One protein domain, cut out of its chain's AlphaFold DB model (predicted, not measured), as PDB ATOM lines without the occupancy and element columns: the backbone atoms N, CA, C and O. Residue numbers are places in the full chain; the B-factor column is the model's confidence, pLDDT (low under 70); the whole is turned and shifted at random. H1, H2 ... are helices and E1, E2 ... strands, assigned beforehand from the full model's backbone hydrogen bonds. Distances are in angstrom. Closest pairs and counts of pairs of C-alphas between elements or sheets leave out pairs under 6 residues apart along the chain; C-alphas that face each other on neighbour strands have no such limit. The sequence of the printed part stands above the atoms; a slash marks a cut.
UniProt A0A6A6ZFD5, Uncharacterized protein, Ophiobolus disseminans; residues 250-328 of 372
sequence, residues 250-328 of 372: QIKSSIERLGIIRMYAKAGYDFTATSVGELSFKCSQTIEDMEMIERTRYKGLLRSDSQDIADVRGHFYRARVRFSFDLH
ATOM      1  N   GLN A 250     103.097 184.143 162.290       39.00
ATOM      2  CA  GLN A 250     102.536 183.229 163.300       39.00
ATOM      3  C   GLN A 250     103.089 181.795 163.210       39.00
ATOM      4  O   GLN A 250     103.322 181.172 164.245       39.00
ATOM      5  N   ILE A 251     103.387 181.289 162.003       38.53
ATOM      6  CA  ILE A 251     104.037 179.976 161.826       38.53
ATOM      7  C   ILE A 251     105.403 179.963 162.519       38.53
ATOM      8  O   ILE A 251     105.732 178.988 163.185       38.53
ATOM      9  N   LYS A 252     106.151 181.070 162.458       38.50
ATOM     10  CA  LYS A 252     107.438 181.204 163.144       38.50
ATOM     11  C   LYS A 252     107.286 181.058 164.666       38.50
ATOM     12  O   LYS A 252     108.014 180.283 165.271       38.50
ATOM     13  N   SER A 253     106.264 181.683 165.254       40.81
ATOM     14  CA  SER A 253     105.999 181.589 166.700       40.81
ATOM     15  C   SER A 253     105.546 180.196 167.168       40.81
ATOM     16  O   SER A 253     105.891 179.769 168.268       40.81
ATOM     17  N   SER A 254     104.810 179.450 166.335       40.94
ATOM     18  CA  SER A 254     104.429 178.060 166.634       40.94
ATOM     19  C   SER A 254     105.602 177.090 166.456       40.94
ATOM     20  O   SER A 254     105.731 176.143 167.227       40.94
ATOM     21  N   ILE A 255     106.482 177.346 165.480       48.12
ATOM     22  CA  ILE A 255     107.735 176.603 165.269       48.12
ATOM     23  C   ILE A 255     108.682 176.796 166.462       48.12
ATOM     24  O   ILE A 255     109.251 175.821 166.951       48.12
ATOM     25  N   GLU A 256     108.785 178.024 166.979       52.31
ATOM     26  CA  GLU A 256     109.580 178.352 168.170       52.31
ATOM     27  C   GLU A 256     109.043 177.657 169.436       52.31
ATOM     28  O   GLU A 256     109.828 177.127 170.218       52.31
ATOM     29  N   ARG A 257     107.715 177.567 169.620       53.47
ATOM     30  CA  ARG A 257     107.106 176.860 170.770       53.47
ATOM     31  C   ARG A 257     107.243 175.341 170.719       53.47
ATOM     32  O   ARG A 257     107.341 174.717 171.767       53.47
ATOM     33  N   LEU A 258     107.246 174.749 169.524       53.03
ATOM     34  CA  LEU A 258     107.532 173.320 169.341       53.03
ATOM     35  C   LEU A 258     109.027 173.004 169.501       53.03
ATOM     36  O   LEU A 258     109.415 171.838 169.464       53.03
ATOM     37  N   GLY A 259     109.868 174.033 169.650       65.75
ATOM     38  CA  GLY A 259     111.311 173.889 169.729       65.75
ATOM     39  C   GLY A 259     111.912 173.312 168.452       65.75
ATOM     40  O   GLY A 259     112.919 172.627 168.536       65.75
ATOM     41  N   ILE A 260     111.312 173.521 167.275       68.88
ATOM     42  CA  ILE A 260     111.868 172.985 166.025       68.88
ATOM     43  C   ILE A 260     113.225 173.655 165.763       68.88
ATOM     44  O   ILE A 260     113.294 174.848 165.480       68.88
ATOM     45  N   ILE A 261     114.302 172.875 165.846       78.62
ATOM     46  CA  ILE A 261     115.675 173.308 165.559       78.62
ATOM     47  C   ILE A 261     115.865 173.426 164.053       78.62
ATOM     48  O   ILE A 261     116.493 174.362 163.558       78.62
ATOM     49  N   ARG A 262     115.358 172.435 163.318       81.44
ATOM     50  CA  ARG A 262     115.663 172.271 161.904       81.44
ATOM     51  C   ARG A 262     114.511 171.597 161.181       81.44
ATOM     52  O   ARG A 262     113.961 170.611 161.656       81.44
ATOM     53  N   MET A 263     114.178 172.113 160.006       84.75
ATOM     54  CA  MET A 263     113.237 171.493 159.078       84.75
ATOM     55  C   MET A 263     114.000 171.062 157.829       84.75
ATOM     56  O   MET A 263     114.766 171.843 157.267       84.75
ATOM     57  N   TYR A 264     113.789 169.828 157.387       92.38
ATOM     58  CA  TYR A 264     114.431 169.287 156.194       92.38
ATOM     59  C   TYR A 264     113.525 168.272 155.499       92.38
ATOM     60  O   TYR A 264     112.574 167.751 156.083       92.38
ATOM     61  N   ALA A 265     113.805 167.982 154.235       93.31
ATOM     62  CA  ALA A 265     113.143 166.916 153.503       93.31
ATOM     63  C   ALA A 265     114.104 165.754 153.284       93.31
ATOM     64  O   ALA A 265     115.276 165.956 152.983       93.31
ATOM     65  N   LYS A 266     113.598 164.529 153.418       93.25
ATOM     66  CA  LYS A 266     114.352 163.306 153.161       93.25
ATOM     67  C   LYS A 266     113.763 162.570 151.968       93.25
ATOM     68  O   LYS A 266     112.555 162.311 151.924       93.25
ATOM     69  N   ALA A 267     114.610 162.234 151.005       92.38
ATOM     70  CA  ALA A 267     114.215 161.446 149.849       92.38
ATOM     71  C   ALA A 267     113.925 159.993 150.255       92.38
ATOM     72  O   ALA A 267     114.720 159.364 150.952       92.38
ATOM     73  N   GLY A 268     112.781 159.456 149.826       88.44
ATOM     74  CA  GLY A 268     112.407 158.057 150.082       88.44
ATOM     75  C   GLY A 268     112.855 157.078 148.995       88.44
ATOM     76  O   GLY A 268     112.733 155.873 149.179       88.44
ATOM     77  N   TYR A 269     113.321 157.592 147.858       94.06
ATOM     78  CA  TYR A 269     113.729 156.835 146.679       94.06
ATOM     79  C   TYR A 269     114.637 157.704 145.799       94.06
ATOM     80  O   TYR A 269     114.719 158.919 145.999       94.06
ATOM     81  N   ASP A 270     115.316 157.078 144.839       96.31
ATOM     82  CA  ASP A 270     116.174 157.769 143.877       96.31
ATOM     83  C   ASP A 270     115.329 158.513 142.840       96.31
ATOM     84  O   ASP A 270     114.394 157.963 142.255       96.31
ATOM     85  N   PHE A 271     115.671 159.769 142.593       96.81
ATOM     86  CA  PHE A 271     114.976 160.632 141.660       96.81
ATOM     87  C   PHE A 271     115.968 161.389 140.775       96.81
ATOM     88  O   PHE A 271     116.853 162.094 141.262       96.81
ATOM     89  N   THR A 272     115.768 161.277 139.463       97.50
ATOM     90  CA  THR A 272     116.522 162.021 138.451       97.50
ATOM     91  C   THR A 272     115.658 163.154 137.921       97.50
ATOM     92  O   THR A 272     114.547 162.923 137.441       97.50
ATOM     93  N   ALA A 273     116.179 164.375 138.004       96.50
ATOM     94  CA  ALA A 273     115.524 165.574 137.514       96.50
ATOM     95  C   ALA A 273     115.197 165.460 136.022       96.50
ATOM     96  O   ALA A 273     116.012 165.021 135.212       96.50
ATOM     97  N   THR A 274     113.990 165.892 135.674       96.50
ATOM     98  CA  THR A 274     113.481 165.897 134.294       96.50
ATOM     99  C   THR A 274     113.527 167.280 133.662       96.50
ATOM    100  O   THR A 274     113.365 167.422 132.454       96.50
ATOM    101  N   SER A 275     113.748 168.307 134.480       96.00
ATOM    102  CA  SER A 275     113.733 169.703 134.073       96.00
ATOM    103  C   SER A 275     114.957 170.448 134.595       96.00
ATOM    104  O   SER A 275     115.573 170.076 135.595       96.00
ATOM    105  N   VAL A 276     115.335 171.514 133.890       94.94
ATOM    106  CA  VAL A 276     116.482 172.341 134.275       94.94
ATOM    107  C   VAL A 276     116.180 173.036 135.603       94.94
ATOM    108  O   VAL A 276     115.153 173.693 135.762       94.94
ATOM    109  N   GLY A 277     117.092 172.889 136.564       93.88
ATOM    110  CA  GLY A 277     116.971 173.465 137.904       93.88
ATOM    111  C   GLY A 277     116.182 172.612 138.901       93.88
ATOM    112  O   GLY A 277     116.075 173.015 140.062       93.88
ATOM    113  N   GLU A 278     115.635 171.466 138.487       97.50
ATOM    114  CA  GLU A 278     115.049 170.476 139.391       97.50
ATOM    115  C   GLU A 278     116.167 169.648 140.054       97.50
ATOM    116  O   GLU A 278     117.173 169.317 139.426       97.50
ATOM    117  N   LEU A 279     116.027 169.344 141.345       97.44
ATOM    118  CA  LEU A 279     117.019 168.573 142.093       97.44
ATOM    119  C   LEU A 279     116.922 167.090 141.738       97.44
ATOM    120  O   LEU A 279     115.862 166.481 141.875       97.44
ATOM    121  N   SER A 280     118.059 166.508 141.354       96.75
ATOM    122  CA  SER A 280     118.249 165.055 141.367       96.75
ATOM    123  C   SER A 280     118.778 164.650 142.734       96.75
ATOM    124  O   SER A 280     119.709 165.278 143.231       96.75
ATOM    125  N   PHE A 281     118.208 163.615 143.337       95.75
ATOM    126  CA  PHE A 281     118.607 163.147 144.659       95.75
ATOM    127  C   PHE A 281     118.464 161.631 144.767       95.75
ATOM    128  O   PHE A 281     117.618 161.021 144.122       95.75
ATOM    129  N   LYS A 282     119.295 161.017 145.601       95.25
ATOM    130  CA  LYS A 282     119.236 159.598 145.949       95.25
ATOM    131  C   LYS A 282     118.411 159.385 147.212       95.25
ATOM    132  O   LYS A 282     118.247 160.294 148.028       95.25
ATOM    133  N   CYS A 283     117.930 158.164 147.396       93.19
ATOM    134  CA  CYS A 283     117.263 157.719 148.605       93.19
ATOM    135  C   CYS A 283     118.103 158.071 149.839       93.19
ATOM    136  O   CYS A 283     119.321 157.916 149.855       93.19
ATOM    137  N   SER A 284     117.427 158.532 150.888       90.06
ATOM    138  CA  SER A 284     118.000 158.993 152.154       90.06
ATOM    139  C   SER A 284     118.788 160.301 152.131       90.06
ATOM    140  O   SER A 284     119.112 160.776 153.220       90.06
ATOM    141  N   GLN A 285     119.018 160.933 150.974       93.44
ATOM    142  CA  GLN A 285     119.614 162.269 150.956       93.44
ATOM    143  C   GLN A 285     118.684 163.311 151.579       93.44
ATOM    144  O   GLN A 285     117.450 163.188 151.544       93.44
ATOM    145  N   THR A 286     119.307 164.340 152.151       94.62
ATOM    146  CA  THR A 286     118.627 165.394 152.898       94.62
ATOM    147  C   THR A 286     118.669 166.713 152.137       94.62
ATOM    148  O   THR A 286     119.719 167.156 151.678       94.62
ATOM    149  N   ILE A 287     117.504 167.346 152.020       96.38
ATOM    150  CA  ILE A 287     117.326 168.668 151.431       96.38
ATOM    151  C   ILE A 287     117.050 169.659 152.562       96.38
ATOM    152  O   ILE A 287     116.066 169.528 153.294       96.38
ATOM    153  N   GLU A 288     117.933 170.637 152.704       95.12
ATOM    154  CA  GLU A 288     117.901 171.702 153.708       95.12
ATOM    155  C   GLU A 288     117.476 173.041 153.086       95.12
ATOM    156  O   GLU A 288     117.217 173.124 151.882       95.12
ATOM    157  N   ASP A 289     117.390 174.088 153.914       92.75
ATOM    158  CA  ASP A 289     117.093 175.470 153.507       92.75
ATOM    159  C   ASP A 289     115.890 175.574 152.563       92.75
ATOM    160  O   ASP A 289     115.934 176.224 151.512       92.75
ATOM    161  N   MET A 290     114.827 174.854 152.927       93.75
ATOM    162  CA  MET A 290     113.656 174.698 152.082       93.75
ATOM    163  C   MET A 290     112.796 175.960 152.084       93.75
ATOM    164  O   MET A 290     112.356 176.424 153.135       93.75
ATOM    165  N   GLU A 291     112.474 176.447 150.894       91.00
ATOM    166  CA  GLU A 291     111.593 177.587 150.664       91.00
ATOM    167  C   GLU A 291     110.436 177.150 149.763       91.00
ATOM    168  O   GLU A 291     110.646 176.558 148.704       91.00
ATOM    169  N   MET A 292     109.197 177.395 150.182       89.19
ATOM    170  CA  MET A 292     108.029 177.054 149.370       89.19
ATOM    171  C   MET A 292     107.898 178.062 148.224       89.19
ATOM    172  O   MET A 292     107.730 179.250 148.478       89.19
ATOM    173  N   ILE A 293     107.952 177.580 146.981       89.75
ATOM    174  CA  ILE A 293     107.715 178.402 145.784       89.75
ATOM    175  C   ILE A 293     106.218 178.376 145.453       89.75
ATOM    176  O   ILE A 293     105.603 179.414 145.244       89.75
ATOM    177  N   GLU A 294     105.626 177.177 145.449       88.12
ATOM    178  CA  GLU A 294     104.207 176.916 145.176       88.12
ATOM    179  C   GLU A 294     103.700 175.801 146.099       88.12
ATOM    180  O   GLU A 294     104.476 175.097 146.751       88.12
ATOM    181  N   ARG A 295     102.386 175.556 146.099       78.94
ATOM    182  CA  ARG A 295     101.730 174.560 146.965       78.94
ATOM    183  C   ARG A 295     102.382 173.169 146.942       78.94
ATOM    184  O   ARG A 295     102.376 172.457 147.951       78.94
ATOM    185  N   THR A 296     102.932 172.765 145.799       91.00
ATOM    186  CA  THR A 296     103.563 171.453 145.597       91.00
ATOM    187  C   THR A 296     105.059 171.531 145.303       91.00
ATOM    188  O   THR A 296     105.691 170.475 145.249       91.00
ATOM    189  N   ARG A 297     105.637 172.731 145.160       94.94
ATOM    190  CA  ARG A 297     107.000 172.944 144.660       94.94
ATOM    191  C   ARG A 297     107.822 173.785 145.632       94.94
ATOM    192  O   ARG A 297     107.403 174.854 146.066       94.94
ATOM    193  N   TYR A 298     109.006 173.290 145.960       96.69
ATOM    194  CA  TYR A 298     109.893 173.859 146.969       96.69
ATOM    195  C   TYR A 298     111.273 174.061 146.362       96.69
ATOM    196  O   TYR A 298     111.705 173.249 145.550       96.69
ATOM    197  N   LYS A 299     111.975 175.115 146.762       97.00
ATOM    198  CA  LYS A 299     113.413 175.277 146.562       97.00
ATOM    199  C   LYS A 299     114.135 174.689 147.764       97.00
ATOM    200  O   LYS A 299     113.622 174.792 148.870       97.00
ATOM    201  N   GLY A 300     115.310 174.106 147.578       96.50
ATOM    202  CA  GLY A 300     116.128 173.624 148.687       96.50
ATOM    203  C   GLY A 300     117.587 173.431 148.299       96.50
ATOM    204  O   GLY A 300     117.954 173.567 147.127       96.50
ATOM    205  N   LEU A 301     118.410 173.146 149.302       97.00
ATOM    206  CA  LEU A 301     119.822 172.818 149.174       97.00
ATOM    207  C   LEU A 301     120.011 171.330 149.474       97.00
ATOM    208  O   LEU A 301     119.781 170.888 150.598       97.00
ATOM    209  N   LEU A 302     120.392 170.549 148.471       96.44
ATOM    210  CA  LEU A 302     120.726 169.144 148.659       96.44
ATOM    211  C   LEU A 302     122.121 169.058 149.281       96.44
ATOM    212  O   LEU A 302     123.100 169.391 148.611       96.44
ATOM    213  N   ARG A 303     122.201 168.602 150.534       90.94
ATOM    214  CA  ARG A 303     123.491 168.329 151.170       90.94
ATOM    215  C   ARG A 303     123.967 166.937 150.799       90.94
ATOM    216  O   ARG A 303     123.228 165.957 150.919       90.94
ATOM    217  N   SER A 304     125.205 166.866 150.337       85.38
ATOM    218  CA  SER A 304     125.886 165.597 150.129       85.38
ATOM    219  C   SER A 304     126.517 165.129 151.437       85.38
ATOM    220  O   SER A 304     127.203 165.895 152.107       85.38
ATOM    221  N   ASP A 305     126.343 163.851 151.768       80.00
ATOM    222  CA  ASP A 305     127.069 163.222 152.879       80.00
ATOM    223  C   ASP A 305     128.564 163.033 152.550       80.00
ATOM    224  O   ASP A 305     129.389 162.846 153.442       80.00
ATOM    225  N   SER A 306     128.930 163.091 151.262       82.31
ATOM    226  CA  SER A 306     130.317 163.060 150.796       82.31
ATOM    227  C   SER A 306     130.875 164.476 150.670       82.31
ATOM    228  O   SER A 306     130.295 165.290 149.946       82.31
ATOM    229  N   GLN A 307     132.024 164.728 151.310       74.62
ATOM    230  CA  GLN A 307     132.761 166.002 151.269       74.62
ATOM    231  C   GLN A 307     133.184 166.434 149.853       74.62
ATOM    232  O   GLN A 307     133.478 167.607 149.645       74.62
ATOM    233  N   ASP A 308     133.172 165.520 148.879       77.88
ATOM    234  CA  ASP A 308     133.647 165.785 147.516       77.88
ATOM    235  C   ASP A 308     132.568 166.326 146.566       77.88
ATOM    236  O   ASP A 308     132.873 166.713 145.435       77.88
ATOM    237  N   ILE A 309     131.297 166.348 146.980       78.81
ATOM    238  CA  ILE A 309     130.200 166.822 146.128       78.81
ATOM    239  C   ILE A 309     129.734 168.174 146.651       78.81
ATOM    240  O   ILE A 309     129.231 168.278 147.768       78.81
ATOM    241  N   ALA A 310     129.889 169.200 145.815       86.19
ATOM    242  CA  ALA A 310     129.393 170.536 146.102       86.19
ATOM    243  C   ALA A 310     127.881 170.515 146.362       86.19
ATOM    244  O   ALA A 310     127.134 169.834 145.653       86.19
ATOM    245  N   ASP A 311     127.434 171.294 147.346       91.56
ATOM    246  CA  ASP A 311     126.014 171.443 147.643       91.56
ATOM    247  C   ASP A 311     125.267 171.973 146.410       91.56
ATOM    248  O   ASP A 311     125.630 172.994 145.816       91.56
ATOM    249  N   VAL A 312     124.197 171.277 146.023       95.88
ATOM    250  CA  VAL A 312     123.420 171.613 144.825       95.88
ATOM    251  C   VAL A 312     122.105 172.251 145.242       95.88
ATOM    252  O   VAL A 312     121.334 171.679 146.014       95.88
ATOM    253  N   ARG A 313     121.818 173.440 144.705       97.00
ATOM    254  CA  ARG A 313     120.561 174.154 144.951       97.00
ATOM    255  C   ARG A 313     119.622 174.009 143.763       97.00
ATOM    256  O   ARG A 313     120.031 174.177 142.619       97.00
ATOM    257  N   GLY A 314     118.350 173.757 144.035       97.31
ATOM    258  CA  GLY A 314     117.345 173.582 142.992       97.31
ATOM    259  C   GLY A 314     115.947 173.453 143.572       97.31
ATOM    260  O   GLY A 314     115.743 173.682 144.765       97.31
ATOM    261  N   HIS A 315     114.982 173.106 142.726       97.69
ATOM    262  CA  HIS A 315     113.601 172.891 143.146       97.69
ATOM    263  C   HIS A 315     113.206 171.412 143.129       97.69
ATOM    264  O   HIS A 315     113.773 170.611 142.398       97.69
ATOM    265  N   PHE A 316     112.232 171.031 143.948       97.31
ATOM    266  CA  PHE A 316     111.710 169.672 144.043       97.31
ATOM    267  C   PHE A 316     110.215 169.693 144.371       97.31
ATOM    268  O   PHE A 316     109.671 170.687 144.862       97.31
ATOM    269  N   TYR A 317     109.541 168.574 144.113       95.69
ATOM    270  CA  TYR A 317     108.123 168.419 144.414       95.69
ATOM    271  C   TYR A 317     107.913 167.777 145.783       95.69
ATOM    272  O   TYR A 317     108.500 166.737 146.090       95.69
ATOM    273  N   ARG A 318     106.995 168.340 146.576       93.25
ATOM    274  CA  ARG A 318     106.640 167.851 147.920       93.25
ATOM    275  C   ARG A 318     106.264 166.374 147.933       93.25
ATOM    276  O   ARG A 318     106.606 165.672 148.872       93.25
ATOM    277  N   ALA A 319     105.574 165.905 146.896       92.69
ATOM    278  CA  ALA A 319     105.122 164.520 146.794       92.69
ATOM    279  C   ALA A 319     106.273 163.497 146.721       92.69
ATOM    280  O   ALA A 319     106.039 162.315 146.944       92.69
ATOM    281  N   ARG A 320     107.501 163.938 146.413       92.81
ATOM    282  CA  ARG A 320     108.660 163.057 146.211       92.81
ATOM    283  C   ARG A 320     109.551 162.897 147.440       92.81
ATOM    284  O   ARG A 320     110.527 162.153 147.402       92.81
ATOM    285  N   VAL A 321     109.239 163.596 148.526       93.88
ATOM    286  CA  VAL A 321     110.071 163.623 149.730       93.88
ATOM    287  C   VAL A 321     109.217 163.584 150.992       93.88
ATOM    288  O   VAL A 321     108.037 163.930 150.985       93.88
ATOM    289  N   ARG A 322     109.825 163.187 152.109       91.00
ATOM    290  CA  ARG A 322     109.198 163.234 153.430       91.00
ATOM    291  C   ARG A 322     109.750 164.411 154.221       91.00
ATOM    292  O   ARG A 322     110.955 164.491 154.443       91.00
ATOM    293  N   PHE A 323     108.872 165.298 154.670       89.00
ATOM    294  CA  PHE A 323     109.258 166.415 155.529       89.00
ATOM    295  C   PHE A 323     109.516 165.894 156.940       89.00
ATOM    296  O   PHE A 323     108.735 165.099 157.463       89.00
ATOM    297  N   SER A 324     110.628 166.325 157.513       86.12
ATOM    298  CA  SER A 324     111.110 165.934 158.831       86.12
ATOM    299  C   SER A 324     111.503 167.186 159.610       86.12
ATOM    300  O   SER A 324     111.882 168.207 159.027       86.12
ATOM    301  N   PHE A 325     111.377 167.103 160.930       82.75
ATOM    302  CA  PHE A 325     111.636 168.203 161.845       82.75
ATOM    303  C   PHE A 325     112.468 167.674 163.008       82.75
ATOM    304  O   PHE A 325     112.072 166.692 163.638       82.75
ATOM    305  N   ASP A 326     113.581 168.337 163.298       78.62
ATOM    306  CA  ASP A 326     114.347 168.113 164.519       78.62
ATOM    307  C   ASP A 326     113.809 169.041 165.600       78.62
ATOM    308  O   ASP A 326     113.648 170.241 165.364       78.62
ATOM    309  N   LEU A 327     113.540 168.499 166.783       75.12
ATOM    310  CA  LEU A 327     113.007 169.238 167.923       75.12
ATOM    311  C   LEU A 327     114.078 169.369 169.008       75.12
ATOM    312  O   LEU A 327     114.880 168.462 169.217       75.12
ATOM    313  N   HIS A 328     114.082 170.496 169.713       67.62
ATOM    314  CA  HIS A 328     115.003 170.784 170.807       67.62
ATOM    315  C   HIS A 328     114.683 169.955 172.045       67.62
ATOM    316  O   HIS A 328     115.584 169.615 172.813       67.62
TER     317      HIS A 328
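Overview. This is residues 250 to 328 of the 372 residues of an uncharacterized protein of Ophiobolus disseminans (UniProt A0A6A6ZFD5). What is the main picture? A strongly twisted antiparallel sheet of five strands, in which E1 and E5 extend as a two-strand ribbon from E2, E3 and E4, with the small helix H1 near the ribbon's far end. What is it built of? The 79 printed residues hold H1, E1, E2, E3, E4 and E5 along the chain, mostly strand, in sheet order E4, E3, E2, E1, E5. How large is it? It is compact, with a radius of gyration of the C-alphas of 13.1 A and spans of 37 by 29 by 20 A.

Along the chain. Where does it start? H1, residues 250 to 257, spans 10.8 A from C-alpha 250 at (102.536, 183.229, 163.300). Where are the strands? E1 is residues 260 to 267, 20.0 A; E2 286 to 294, 20.0 A; E3 297 to 303, 18.3 A; E4 312 to 317, 15.6 A; E5 321 to 327, 19.3 A, ending at C-alpha 327, (113.007, 169.238, 167.923).

Arrangement. How does H1 sit? Every O i to N i+4 pair in it is within hydrogen-bond range. It stands up from the sheet over E1, its line rising 46 degrees. How do the strands pair? E1 to E4 form a meander, each strand the antiparallel neighbour of the one before. N 265 and O 287 of E1 and E2 are 2.9 A apart, N 299 and O 291 of E3 and E2 2.8 A, N 316 and O 298 of E4 and E3 2.8 A, and N 264 and O 324 of E1 and E5 3.0 A. What bends? E2 bends by 79 degrees at residue 289.

Size, cuts and confidence. Which link is long? E1 to E2, with 18 residues; the printed part has no cut. Where is confidence low? Residues 250 to 260 and residue 328 are under 70.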